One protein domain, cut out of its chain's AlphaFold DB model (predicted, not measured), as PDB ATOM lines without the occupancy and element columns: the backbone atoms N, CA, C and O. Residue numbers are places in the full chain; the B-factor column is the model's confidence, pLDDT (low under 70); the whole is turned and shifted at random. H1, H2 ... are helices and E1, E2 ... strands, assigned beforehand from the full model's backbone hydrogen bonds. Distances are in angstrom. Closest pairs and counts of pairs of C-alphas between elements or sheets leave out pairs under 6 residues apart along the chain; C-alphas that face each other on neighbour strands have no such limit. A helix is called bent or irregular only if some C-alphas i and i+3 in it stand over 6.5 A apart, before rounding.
ATOM      1  N   ARG A  24     184.744 233.280 138.613       75.19
ATOM      2  CA  ARG A  24     184.959 231.922 139.137       75.19
ATOM      3  C   ARG A  24     185.777 231.083 138.167       75.19
ATOM      4  O   ARG A  24     186.751 230.464 138.588       75.19
ATOM      5  N   GLU A  25     185.434 231.132 136.884       77.69
ATOM      6  CA  GLU A  25     186.168 230.416 135.835       77.69
ATOM      7  C   GLU A  25     187.632 230.867 135.756       77.69
ATOM      8  O   GLU A  25     188.529 230.032 135.651       77.69
ATOM      9  N   GLN A  26     187.904 232.171 135.902       78.50
ATOM     10  CA  GLN A  26     189.281 232.673 135.959       78.50
ATOM     11  C   GLN A  26     190.068 232.116 137.148       78.50
ATOM     12  O   GLN A  26     191.226 231.736 136.982       78.50
ATOM     13  N   LYS A  27     189.447 232.013 138.329       82.75
ATOM     14  CA  LYS A  27     190.092 231.439 139.519       82.75
ATOM     15  C   LYS A  27     190.374 229.947 139.369       82.75
ATOM     16  O   LYS A  27     191.422 229.478 139.807       82.75
ATOM     17  N   GLU A  28     189.455 229.203 138.759       79.88
ATOM     18  CA  GLU A  28     189.643 227.776 138.480       79.88
ATOM     19  C   GLU A  28     190.778 227.566 137.465       79.88
ATOM     20  O   GLU A  28     191.669 226.746 137.698       79.88
ATOM     21  N   ALA A  29     190.822 228.364 136.394       76.88
ATOM     22  CA  ALA A  29     191.909 228.327 135.417       76.88
ATOM     23  C   ALA A  29     193.269 228.685 136.041       76.88
ATOM     24  O   ALA A  29     194.272 228.031 135.751       76.88
ATOM     25  N   GLU A  30     193.316 229.681 136.928       81.50
ATOM     26  CA  GLU A  30     194.537 230.076 137.636       81.50
ATOM     27  C   GLU A  30     195.037 228.969 138.578       81.50
ATOM     28  O   GLU A  30     196.226 228.649 138.570       81.50
ATOM     29  N   LEU A  31     194.137 228.304 139.314       79.12
ATOM     30  CA  LEU A  31     194.476 227.152 140.162       79.12
ATOM     31  C   LEU A  31     194.983 225.952 139.355       79.12
ATOM     32  O   LEU A  31     195.928 225.271 139.779       79.12
ATOM     33  N   LEU A  32     194.393 225.701 138.183       74.81
ATOM     34  CA  LEU A  32     194.885 224.679 137.263       74.81
ATOM     35  C   LEU A  32     196.294 225.033 136.784       74.81
ATOM     36  O   LEU A  32     197.200 224.219 136.935       74.81
ATOM     37  N   LEU A  33     196.525 226.258 136.305       75.38
ATOM     38  CA  LEU A  33     197.852 226.708 135.873       75.38
ATOM     39  C   LEU A  33     198.893 226.648 136.997       75.38
ATOM     40  O   LEU A  33     200.039 226.273 136.757       75.38
ATOM     41  N   GLN A  34     198.506 226.953 138.233       76.94
ATOM     42  CA  GLN A  34     199.400 226.876 139.385       76.94
ATOM     43  C   GLN A  34     199.766 225.426 139.732       76.94
ATOM     44  O   GLN A  34     200.923 225.134 140.037       76.94
ATOM     45  N   SER A  35     198.812 224.500 139.599       70.06
ATOM     46  CA  SER A  35     199.053 223.058 139.745       70.06
ATOM     47  C   SER A  35     199.956 222.511 138.632       70.06
ATOM     48  O   SER A  35     200.805 221.652 138.879       70.06
ATOM     49  N   LEU A  36     199.820 223.053 137.418       68.81
ATOM     50  CA  LEU A  36     200.649 222.710 136.262       68.81
ATOM     51  C   LEU A  36     202.081 223.238 136.391       68.81
ATOM     52  O   LEU A  36     203.040 222.516 136.108       68.81
ATOM     53  N   ASN A  37     202.245 224.469 136.874       66.62
ATOM     54  CA  ASN A  37     203.549 225.121 136.997       66.62
ATOM     55  C   ASN A  37     204.503 224.422 137.976       66.62
ATOM     56  O   ASN A  37     205.717 224.586 137.850       66.62
ATOM     57  N   CYS A  38     203.986 223.645 138.928       61.41
ATOM     58  CA  CYS A  38     204.806 222.988 139.946       61.41
ATOM     59  C   CYS A  38     205.260 221.570 139.569       61.41
ATOM     60  O   CYS A  38     206.134 221.031 140.245       61.41
ATOM     61  N   ASN A  39     204.694 220.949 138.527       71.19
ATOM     62  CA  ASN A  39     204.905 219.514 138.283       71.19
ATOM     63  C   ASN A  39     205.462 219.158 136.908       71.19
ATOM     64  O   ASN A  39     205.858 218.010 136.704       71.19
ATOM     65  N   PHE A  40     205.514 220.108 135.974       80.81
ATOM     66  CA  PHE A  40     206.100 219.818 134.677       80.81
ATOM     67  C   PHE A  40     207.625 219.894 134.731       80.81
ATOM     68  O   PHE A  40     208.172 220.965 135.019       80.81
ATOM     69  N   PRO A  41     208.327 218.783 134.438       85.31
ATOM     70  CA  PRO A  41     209.768 218.835 134.281       85.31
ATOM     71  C   PRO A  41     210.113 219.824 133.163       85.31
ATOM     72  O   PRO A  41     209.335 220.044 132.232       85.31
ATOM     73  N   ARG A  42     211.271 220.472 133.268       88.88
ATOM     74  CA  ARG A  42     211.788 221.382 132.237       88.88
ATOM     75  C   ARG A  42     212.929 220.692 131.505       88.88
ATOM     76  O   ARG A  42     213.674 219.945 132.119       88.88
ATOM     77  N   GLY A  43     213.075 220.966 130.211       91.81
ATOM     78  CA  GLY A  43     214.175 220.414 129.410       91.81
ATOM     79  C   GLY A  43     214.020 218.941 129.029       91.81
ATOM     80  O   GLY A  43     214.962 218.351 128.518       91.81
ATOM     81  N   TRP A  44     212.841 218.346 129.231       94.31
ATOM     82  CA  TRP A  44     212.599 216.943 128.885       94.31
ATOM     83  C   TRP A  44     212.506 216.693 127.375       94.31
ATOM     84  O   TRP A  44     212.736 215.576 126.915       94.31
ATOM     85  N   PHE A  45     212.212 217.731 126.591       96.06
ATOM     86  CA  PHE A  45     212.185 217.671 125.133       96.06
ATOM     87  C   PHE A  45     213.041 218.770 124.512       96.06
ATOM     88  O   PHE A  45     213.316 219.806 125.119       96.06
ATOM     89  N   TYR A  46     213.398 218.536 123.258       97.50
ATOM     90  CA  TYR A  46     214.150 219.444 122.410       97.50
ATOM     91  C   TYR A  46     213.382 219.683 121.110       97.50
ATOM     92  O   TYR A  46     212.529 218.881 120.722       97.50
ATOM     93  N   SER A  47     213.688 220.787 120.429       97.88
ATOM     94  CA  SER A  47     213.077 221.140 119.146       97.88
ATOM     95  C   SER A  47     214.095 221.765 118.198       97.88
ATOM     96  O   SER A  47     214.975 222.496 118.652       97.88
ATOM     97  N   GLY A  48     213.954 221.527 116.897       98.12
ATOM     98  CA  GLY A  48     214.887 222.009 115.879       98.12
ATOM     99  C   GLY A  48     214.559 221.495 114.481       98.12
ATOM    100  O   GLY A  48     213.419 221.130 114.191       98.12
ATOM    101  N   ARG A  49     215.557 221.467 113.595       98.25
ATOM    102  CA  ARG A  49     215.439 220.920 112.234       98.25
ATOM    103  C   ARG A  49     215.800 219.437 112.221       98.25
ATOM    104  O   ARG A  49     216.401 218.918 113.154       98.25
ATOM    105  N   LYS A  50     215.528 218.761 111.101       97.62
ATOM    106  CA  LYS A  50     215.863 217.337 110.909       97.62
ATOM    107  C   LYS A  50     217.338 217.006 111.192       97.62
ATOM    108  O   LYS A  50     217.624 215.933 111.707       97.62
ATOM    109  N   CYS A  51     218.266 217.899 110.840       97.75
ATOM    110  CA  CYS A  51     219.704 217.705 111.060       97.75
ATOM    111  C   CYS A  51     220.130 217.825 112.527       97.75
ATOM    112  O   CYS A  51     221.199 217.338 112.879       97.75
ATOM    113  N   ASP A  52     219.306 218.464 113.354       98.06
ATOM    114  CA  ASP A  52     219.602 218.710 114.764       98.06
ATOM    115  C   ASP A  52     219.174 217.515 115.638       98.06
ATOM    116  O   ASP A  52     219.581 217.423 116.792       98.06
ATOM    117  N   VAL A  53     218.378 216.586 115.084       97.75
ATOM    118  CA  VAL A  53     217.879 215.396 115.783       97.75
ATOM    119  C   VAL A  53     219.025 214.395 116.002       97.75
ATOM    120  O   VAL A  53     219.554 213.845 115.029       97.75
ATOM    121  N   PRO A  54     219.403 214.092 117.256       97.69
ATOM    122  CA  PRO A  54     220.432 213.104 117.552       97.69
ATOM    123  C   PRO A  54     219.998 211.697 117.137       97.69
ATOM    124  O   PRO A  54     218.840 211.314 117.294       97.69
ATOM    125  N   LYS A  55     220.952 210.872 116.687       97.38
ATOM    126  CA  LYS A  55     220.688 209.466 116.320       97.38
ATOM    127  C   LYS A  55     220.206 208.609 117.497       97.38
ATOM    128  O   LYS A  55     219.585 207.579 117.276       97.38
ATOM    129  N   CYS A  56     220.522 209.015 118.726       96.56
ATOM    130  CA  CYS A  56     220.135 208.327 119.956       96.56
ATOM    131  C   CYS A  56     218.798 208.809 120.543       96.56
ATOM    132  O   CYS A  56     218.446 208.380 121.638       96.56
ATOM    133  N   ALA A  57     218.059 209.691 119.860       96.88
ATOM    134  CA  ALA A  57     216.745 210.123 120.324       96.88
ATOM    135  C   ALA A  57     215.762 208.938 120.381       96.88
ATOM    136  O   ALA A  57     215.650 208.168 119.429       96.88
ATOM    137  N   CYS A  58     215.033 208.807 121.492       95.56
ATOM    138  CA  CYS A  58     214.097 207.699 121.704       95.56
ATOM    139  C   CYS A  58     212.747 207.948 121.033       95.56
ATOM    140  O   CYS A  58     212.153 207.038 120.459       95.56
ATOM    141  N   TYR A  59     212.276 209.191 121.102       96.44
ATOM    142  CA  TYR A  59     211.033 209.623 120.480       96.44
ATOM    143  C   TYR A  59     211.305 210.843 119.620       96.44
ATOM    144  O   TYR A  59     211.979 211.771 120.064       96.44
ATOM    145  N   VAL A  60     210.769 210.840 118.402       97.00
ATOM    146  CA  VAL A  60     210.883 211.952 117.458       97.00
ATOM    147  C   VAL A  60     209.507 212.223 116.860       97.00
ATOM    148  O   VAL A  60     208.908 211.349 116.239       97.00
ATOM    149  N   GLY A  61     209.012 213.440 117.049       96.19
ATOM    150  CA  GLY A  61     207.831 213.974 116.386       96.19
ATOM    151  C   GLY A  61     208.229 214.970 115.300       96.19
ATOM    152  O   GLY A  61     209.253 215.647 115.401       96.19
ATOM    153  N   ARG A  62     207.410 215.083 114.254       97.88
ATOM    154  CA  ARG A  62     207.587 216.077 113.190       97.88
ATOM    155  C   ARG A  62     206.277 216.809 112.944       97.88
ATOM    156  O   ARG A  62     205.251 216.172 112.722       97.88
ATOM    157  N   TYR A  63     206.350 218.134 112.889       96.06
ATOM    158  CA  TYR A  63     205.268 218.997 112.432       96.06
ATOM    159  C   TYR A  63     205.830 220.049 111.469       96.06
ATOM    160  O   TYR A  63     206.660 220.872 111.854       96.06
ATOM    161  N   CYS A  64     205.412 219.997 110.199       96.06
ATOM    162  CA  CYS A  64     205.990 220.797 109.112       96.06
ATOM    163  C   CYS A  64     207.526 220.623 109.020       96.06
ATOM    164  O   CYS A  64     208.004 219.500 108.801       96.06
ATOM    165  N   ASP A  65     208.281 221.710 109.198       96.50
ATOM    166  CA  ASP A  65     209.752 221.745 109.185       96.50
ATOM    167  C   ASP A  65     210.371 221.715 110.591       96.50
ATOM    168  O   ASP A  65     211.595 221.752 110.741       96.50
ATOM    169  N   THR A  66     209.531 221.598 111.619       97.81
ATOM    170  CA  THR A  66     209.950 221.513 113.015       97.81
ATOM    171  C   THR A  66     209.932 220.061 113.468       97.81
ATOM    172  O   THR A  66     208.930 219.349 113.363       97.81
ATOM    173  N   TYR A  67     211.062 219.624 114.002       98.19
ATOM    174  CA  TYR A  67     211.229 218.340 114.658       98.19
ATOM    175  C   TYR A  67     211.275 218.562 116.161       98.19
ATOM    176  O   TYR A  67     211.881 219.523 116.633       98.19
ATOM    177  N   VAL A  68     210.644 217.662 116.903       97.75
ATOM    178  CA  VAL A  68     210.710 217.592 118.363       97.75
ATOM    179  C   VAL A  68     211.218 216.218 118.755       97.75
ATOM    180  O   VAL A  68     210.863 215.230 118.114       97.75
ATOM    181  N   TRP A  69     212.061 216.128 119.774       98.12
ATOM    182  CA  TRP A  69     212.589 214.840 120.213       98.12
ATOM    183  C   TRP A  69     212.836 214.782 121.716       98.12
ATOM    184  O   TRP A  69     213.008 215.807 122.377       98.12
ATOM    185  N   VAL A  70     212.856 213.559 122.242       97.38
ATOM    186  CA  VAL A  70     213.144 213.242 123.646       97.38
ATOM    187  C   VAL A  70     214.381 212.350 123.701       97.38
ATOM    188  O   VAL A  70     214.469 211.340 122.994       97.38
ATOM    189  N   MET A  71     215.343 212.749 124.529       97.94
ATOM    190  CA  MET A  71     216.575 212.000 124.774       97.94
ATOM    191  C   MET A  71     216.327 210.856 125.769       97.94
ATOM    192  O   MET A  71     215.441 210.982 126.614       97.94
ATOM    193  N   PRO A  72     217.112 209.764 125.716       96.88
ATOM    194  CA  PRO A  72     216.982 208.638 126.644       96.88
ATOM    195  C   PRO A  72     217.088 209.060 128.112       96.88
ATOM    196  O   PRO A  72     216.332 208.570 128.944       96.88
ATOM    197  N   GLU A  73     217.971 210.013 128.418       97.00
ATOM    198  CA  GLU A  73     218.143 210.588 129.760       97.00
ATOM    199  C   GLU A  73     216.902 211.319 130.303       97.00
ATOM    200  O   GLU A  73     216.764 211.461 131.511       97.00
ATOM    201  N   ASN A  74     215.974 211.720 129.428       96.06
ATOM    202  CA  ASN A  74     214.783 212.499 129.771       96.06
ATOM    203  C   ASN A  74     213.475 211.687 129.670       96.06
ATOM    204  O   ASN A  74     212.377 212.252 129.695       96.06
ATOM    205  N   LEU A  75     213.561 210.360 129.521       94.81
ATOM    206  CA  LEU A  75     212.383 209.491 129.407       94.81
ATOM    207  C   LEU A  75     211.511 209.494 130.667       94.81
ATOM    208  O   LEU A  75     210.280 209.469 130.567       94.81
ATOM    209  N   ASP A  76     212.132 209.555 131.841       93.81
ATOM    210  CA  ASP A  76     211.420 209.588 133.121       93.81
ATOM    211  C   ASP A  76     210.582 210.866 133.251       93.81
ATOM    212  O   ASP A  76     209.409 210.827 133.634       93.81
ATOM    213  N   ASP A  77     211.143 211.996 132.823       94.38
ATOM    214  CA  ASP A  77     210.454 213.281 132.807       94.38
ATOM    215  C   ASP A  77     209.284 213.297 131.817       94.38
ATOM    216  O   ASP A  77     208.187 213.757 132.150       94.38
ATOM    217  N   PHE A  78     209.473 212.737 130.619       93.81
ATOM    218  CA  PHE A  78     208.384 212.575 129.653       93.81
ATOM    219  C   PHE A  78     207.260 211.674 130.193       93.81
ATOM    220  O   PHE A  78     206.070 211.957 130.003       93.81
ATOM    221  N   THR A  79     207.619 210.614 130.917       92.81
ATOM    222  CA  THR A  79     206.652 209.722 131.569       92.81
ATOM    223  C   THR A  79     205.850 210.479 132.625       92.81
ATOM    224  O   THR A  79     204.617 210.425 132.620       92.81
ATOM    225  N   ARG A  80     206.517 211.260 133.484       89.69
ATOM    226  CA  ARG A  80     205.860 212.099 134.497       89.69
ATOM    227  C   ARG A  80     204.944 213.148 133.872       89.69
ATOM    228  O   ARG A  80     203.826 213.343 134.354       89.69
ATOM    229  N   PHE A  81     205.383 213.787 132.788       90.56
ATOM    230  CA  PHE A  81     204.562 214.711 132.008       90.56
ATOM    231  C   PHE A  81     203.279 214.023 131.519       90.56
ATOM    232  O   PHE A  81     202.176 214.495 131.798       90.56
ATOM    233  N   THR A  82     203.411 212.866 130.870       90.75
ATOM    234  CA  THR A  82     202.277 212.125 130.299       90.75
ATOM    235  C   THR A  82     201.292 211.669 131.376       90.75
ATOM    236  O   THR A  82     200.084 211.845 131.221       90.75
ATOM    237  N   LEU A  83     201.789 211.147 132.502       89.75
ATOM    238  CA  LEU A  83     200.953 210.763 133.642       89.75
ATOM    239  C   LEU A  83     200.226 211.961 134.262       89.75
ATOM    240  O   LEU A  83     199.073 211.829 134.667       89.75
ATOM    241  N   THR A  84     200.863 213.134 134.304       85.75
ATOM    242  CA  THR A  84     200.232 214.367 134.796       85.75
ATOM    243  C   THR A  84     199.076 214.780 133.889       85.75
ATOM    244  O   THR A  84     197.972 215.001 134.378       85.75
ATOM    245  N   ILE A  85     199.284 214.805 132.566       86.69
ATOM    246  CA  ILE A  85     198.223 215.117 131.595       86.69
ATOM    247  C   ILE A  85     197.068 214.119 131.690       86.69
ATOM    248  O   ILE A  85     195.908 214.522 131.712       86.69
ATOM    249  N   LEU A  86     197.366 212.825 131.806       87.44
ATOM    250  CA  LEU A  86     196.337 211.807 132.008       87.44
ATOM    251  C   LEU A  86     195.580 211.998 133.314       87.44
ATOM    252  O   LEU A  86     194.362 211.869 133.329       87.44
ATOM    253  N   THR A  87     196.279 212.323 134.399       83.81
ATOM    254  CA  THR A  87     195.645 212.604 135.689       83.81
ATOM    255  C   THR A  87     194.686 213.778 135.553       83.81
ATOM    256  O   THR A  87     193.568 213.690 136.037       83.81
ATOM    257  N   LEU A  88     195.053 214.836 134.830       81.25
ATOM    258  CA  LEU A  88     194.158 215.969 134.578       81.25
ATOM    259  C   LEU A  88     192.961 215.578 133.711       81.25
ATOM    260  O   LEU A  88     191.840 215.951 134.028       81.25
ATOM    261  N   ALA A  89     193.187 214.800 132.652       83.25
ATOM    262  CA  ALA A  89     192.129 214.364 131.743       83.25
ATOM    263  C   ALA A  89     191.152 213.363 132.389       83.25
ATOM    264  O   ALA A  89     190.009 213.255 131.956       83.25
ATOM    265  N   THR A  90     191.607 212.613 133.396       82.75
ATOM    266  CA  THR A  90     190.813 211.603 134.122       82.75
ATOM    267  C   THR A  90     190.301 212.087 135.472       82.75
ATOM    268  O   THR A  90     189.456 211.425 136.081       82.75
ATOM    269  N   THR A  91     190.796 213.225 135.964       78.56
ATOM    270  CA  THR A  91     190.195 213.908 137.105       78.56
ATOM    271  C   THR A  91     188.872 214.463 136.618       78.56
ATOM    272  O   THR A  91     188.809 215.564 136.082       78.56
ATOM    273  N   ASP A  92     187.817 213.664 136.788       69.00
ATOM    274  CA  ASP A  92     186.449 214.150 136.683       69.00
ATOM    275  C   ASP A  92     186.368 215.433 137.523       69.00
ATOM    276  O   ASP A  92     186.721 215.381 138.714       69.00
ATOM    277  N   PRO A  93     185.972 216.583 136.941       67.19
ATOM    278  CA  PRO A  93     185.742 217.783 137.730       67.19
ATOM    279  C   PRO A  93     184.737 217.375 138.801       67.19
ATOM    280  O   PRO A  93     183.693 216.824 138.470       67.19
ATOM    281  N   ALA A  94     185.129 217.496 140.068       60.00
ATOM    282  CA  ALA A  94     184.547 216.781 141.199       60.00
ATOM    283  C   ALA A  94     183.014 216.933 141.315       60.00
ATOM    284  O   ALA A  94     182.527 217.737 142.096       60.00
ATOM    285  N   GLY A  95     182.246 216.135 140.568       61.94
ATOM    286  CA  GLY A  95     180.791 216.239 140.491       61.94
ATOM    287  C   GLY A  95     180.265 217.645 140.141       61.94
ATOM    288  O   GLY A  95     181.012 218.601 139.930       61.94
ATOM    289  N   PRO A  96     178.937 217.815 140.066       58.28
ATOM    290  CA  PRO A  96     178.348 219.144 139.997       58.28
ATOM    291  C   PRO A  96     178.671 219.906 141.293       58.28
ATOM    292  O   PRO A  96     178.071 219.655 142.337       58.28
ATOM    293  N   ASN A  97     179.593 220.873 141.209       59.66
ATOM    294  CA  ASN A  97     179.990 221.780 142.302       59.66
ATOM    295  C   ASN A  97     178.814 222.569 142.913       59.66
ATOM    296  O   ASN A  97     178.936 223.162 143.985       59.66
ATOM    297  N   ALA A  98     177.657 222.574 142.251       64.94
ATOM    298  CA  ALA A  98     176.430 223.138 142.773       64.94
ATOM    299  C   ALA A  98     175.237 222.260 142.390       64.94
ATOM    300  O   ALA A  98     175.036 221.936 141.218       64.94
ATOM    301  N   VAL A  99     174.409 221.929 143.379       74.94
ATOM    302  CA  VAL A  99     173.049 221.449 143.125       74.94
ATOM    303  C   VAL A  99     172.146 222.678 143.153       74.94
ATOM    304  O   VAL A  99     172.009 223.333 144.189       74.94
ATOM    305  N   VAL A 100     171.570 223.014 141.999       81.88
ATOM    306  CA  VAL A 100     170.600 224.106 141.867       81.88
ATOM    307  C   VAL A 100     169.204 223.515 141.986       81.88
ATOM    308  O   VAL A 100     168.732 222.828 141.081       81.88
ATOM    309  N   GLU A 101     168.540 223.777 143.106       85.25
ATOM    310  CA  GLU A 101     167.146 223.397 143.308       85.25
ATOM    311  C   GLU A 101     166.253 224.548 142.817       85.25
ATOM    312  O   GLU A 101     166.367 225.682 143.294       85.25
ATOM    313  N   ARG A 102     165.406 224.279 141.812       86.31
ATOM    314  CA  ARG A 102     164.440 225.248 141.267       86.31
ATOM    315  C   ARG A 102     163.058 224.943 141.823       86.31
ATOM    316  O   ARG A 102     162.570 223.827 141.663       86.31
ATOM    317  N   THR A 103     162.420 225.933 142.438       89.25
ATOM    318  CA  THR A 103     161.047 225.799 142.937       89.25
ATOM    319  C   THR A 103     160.081 226.325 141.875       89.25
ATOM    320  O   THR A 103     160.218 227.462 141.417       89.25
ATOM    321  N   LEU A 104     159.135 225.485 141.449       89.88
ATOM    322  CA  LEU A 104     158.107 225.820 140.459       89.88
ATOM    323  C   LEU A 104     156.748 225.949 141.150       89.88
ATOM    324  O   LEU A 104     156.437 225.171 142.052       89.88
ATOM    325  N   ASP A 105     155.945 226.923 140.732       88.94
ATOM    326  CA  ASP A 105     154.550 227.037 141.153       88.94
ATOM    327  C   ASP A 105     153.609 226.132 140.333       88.94
ATOM    328  O   ASP A 105     154.016 225.428 139.405       88.94
ATOM    329  N   ALA A 106     152.316 226.159 140.672       90.06
ATOM    330  CA  ALA A 106     151.276 225.399 139.975       90.06
ATOM    331  C   ALA A 106     151.061 225.827 138.507       90.06
ATOM    332  O   ALA A 106     150.455 225.075 137.747       90.06
ATOM    333  N   ALA A 107     151.550 227.004 138.102       90.44
ATOM    334  CA  ALA A 107     151.526 227.481 136.720       90.44
ATOM    335  C   ALA A 107     152.794 227.078 135.937       90.44
ATOM    336  O   ALA A 107     152.902 227.371 134.747       90.44
ATOM    337  N   GLY A 108     153.746 226.394 136.584       86.38
ATOM    338  CA  GLY A 108     155.038 226.034 136.004       86.38
ATOM    339  C   GLY A 108     156.035 227.196 135.962       86.38
ATOM    340  O   GLY A 108     157.051 227.094 135.272       86.38
ATOM    341  N   GLN A 109     155.771 228.293 136.677       80.31
ATOM    342  CA  GLN A 109     156.652 229.453 136.756       80.31
ATOM    343  C   GLN A 109     157.654 229.305 137.910       80.31
ATOM    344  O   GLN A 109     157.370 228.723 138.957       80.31
ATOM    345  N   THR A 110     158.877 229.794 137.701       82.06
ATOM    346  CA  THR A 110     159.965 229.701 138.684       82.06
ATOM    347  C   THR A 110     159.767 230.759 139.762       82.06
ATOM    348  O   THR A 110     159.856 231.951 139.486       82.06
ATOM    349  N   THR A 111     159.511 230.329 140.996       86.31
ATOM    350  CA  THR A 111     159.272 231.237 142.135       86.31
ATOM    351  C   THR A 111     160.530 231.511 142.948       86.31
ATOM    352  O   THR A 111     160.593 232.489 143.689       86.31
ATOM    353  N   GLY A 112     161.560 230.681 142.790       83.62
ATOM    354  CA  GLY A 112     162.838 230.878 143.450       83.62
ATOM    355  C   GLY A 112     163.888 229.866 143.019       83.62
ATOM    356  O   GLY A 112     163.596 228.828 142.415       83.62
ATOM    357  N   TYR A 113     165.132 230.186 143.354       76.94
ATOM    358  CA  TYR A 113     166.264 229.284 143.233       76.94
ATOM    359  C   TYR A 113     166.968 229.177 144.583       76.94
ATOM    360  O   TYR A 113     167.163 230.172 145.282       76.94
ATOM    361  N   LYS A 114     167.371 227.958 144.942       83.38
ATOM    362  CA  LYS A 114     168.259 227.708 146.076       83.38
ATOM    363  C   LYS A 114     169.503 227.008 145.554       83.38
ATOM    364  O   LYS A 114     169.458 225.852 145.139       83.38
ATOM    365  N   VAL A 115     170.622 227.723 145.567       80.44
ATOM    366  CA  VAL A 115     171.927 227.139 145.250       80.44
ATOM    367  C   VAL A 115     172.487 226.563 146.540       80.44
ATOM    368  O   VAL A 115     172.775 227.303 147.479       80.44
ATOM    369  N   THR A 116     172.610 225.237 146.607       78.38
ATOM    370  CA  THR A 116     173.301 224.580 147.720       78.38
ATOM    371  C   THR A 116     174.646 224.085 147.214       78.38
ATOM    372  O   THR A 116     174.735 223.063 146.530       78.38
ATOM    373  N   THR A 117     175.700 224.827 147.541       69.56
ATOM    374  CA  THR A 117     177.081 224.425 147.277       69.56
ATOM    375  C   THR A 117     177.458 223.357 148.298       69.56
ATOM    376  O   THR A 117     177.667 223.654 149.474       69.56
TER     377      THR A 117
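Overview. This is residues 24 to 117 of the 178 residues of an uncharacterized protein of Blastopirellula cremea (UniProt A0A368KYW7). A long rod with a small sheet of three strands, E1, E3 and E2, at one end and a two-strand hairpin, E4 and E5, at the other. The helix H2 runs from the sheet toward the hairpin and makes much of the length between them, while H1 lies beside part of H2 without close contact, its residues 24 to 31 standing free. The printed part has 94 residues, with two named helices and five named strands in the order H1, E1, E2, E3, H2, E4, E5. Both sheets are antiparallel, and the class is mixed, helices and strands. The whole is extended, with a radius of gyration of the C-alphas of 23.2 A and spans of 75 by 27 by 20 A.

Along the chain. H1 is residues 24 to 37, 19.9 A long, with C-alpha 24 at (184.959, 231.922, 139.137). E1 is residues 46 to 48, E2 residues 59 to 63 and E3 residues 66 to 70. H2, residues 72 to 90, is 27.4 A long, from C-alpha 72 at (216.982, 208.638, 126.644); it is irregular, with C-alphas 73 and 76 7.6 A apart. E4 is residues 99 to 104, 15.8 A long. E5 is residues 110 to 116, 16.9 A long, and ends with C-alpha 116 at (173.301, 224.580, 147.720).

Arrangement. The sheet runs E1, E3, E2, with E1 and E2 as edge strands. E1 and E3 are antiparallel at 156 degrees, with N 46 and O 69 within hydrogen-bond range at 2.9 A. E2 and E3 form a hairpin, antiparallel at 163 degrees, with N 61 and O 68 at 2.8 A. H2 is only just on this sheet, with 5 pairs of C-alphas within 10 A, and only grazes it with residues 72 to 78. The closest C-alphas of E3 and H2 are those of Val 70 and Phe 78, 7.7 A apart. H1 is not on the sheet; H1 and H2 are near each other, with 5 pairs of C-alphas within 10 A. E4 and E5 form a hairpin, antiparallel at 161 degrees, with N 101 and O 114 within hydrogen-bond range at 3.0 A. E5 is apart from both H1 and H2. Every O i to N i+4 pair is within hydrogen-bond range in H1, and 13 of 15 are in H2.

Size, cuts and confidence. The C-alphas of Lys 55 and Ala 106 are the two farthest apart, 75.0 A. The printed part has no cut, and no link between named elements is long. Residues 89 to 95 stand free. The mean pLDDT of the printed part is 86.0; residues 36 to 38, residues 92 to 98 and residue 117 are under 70.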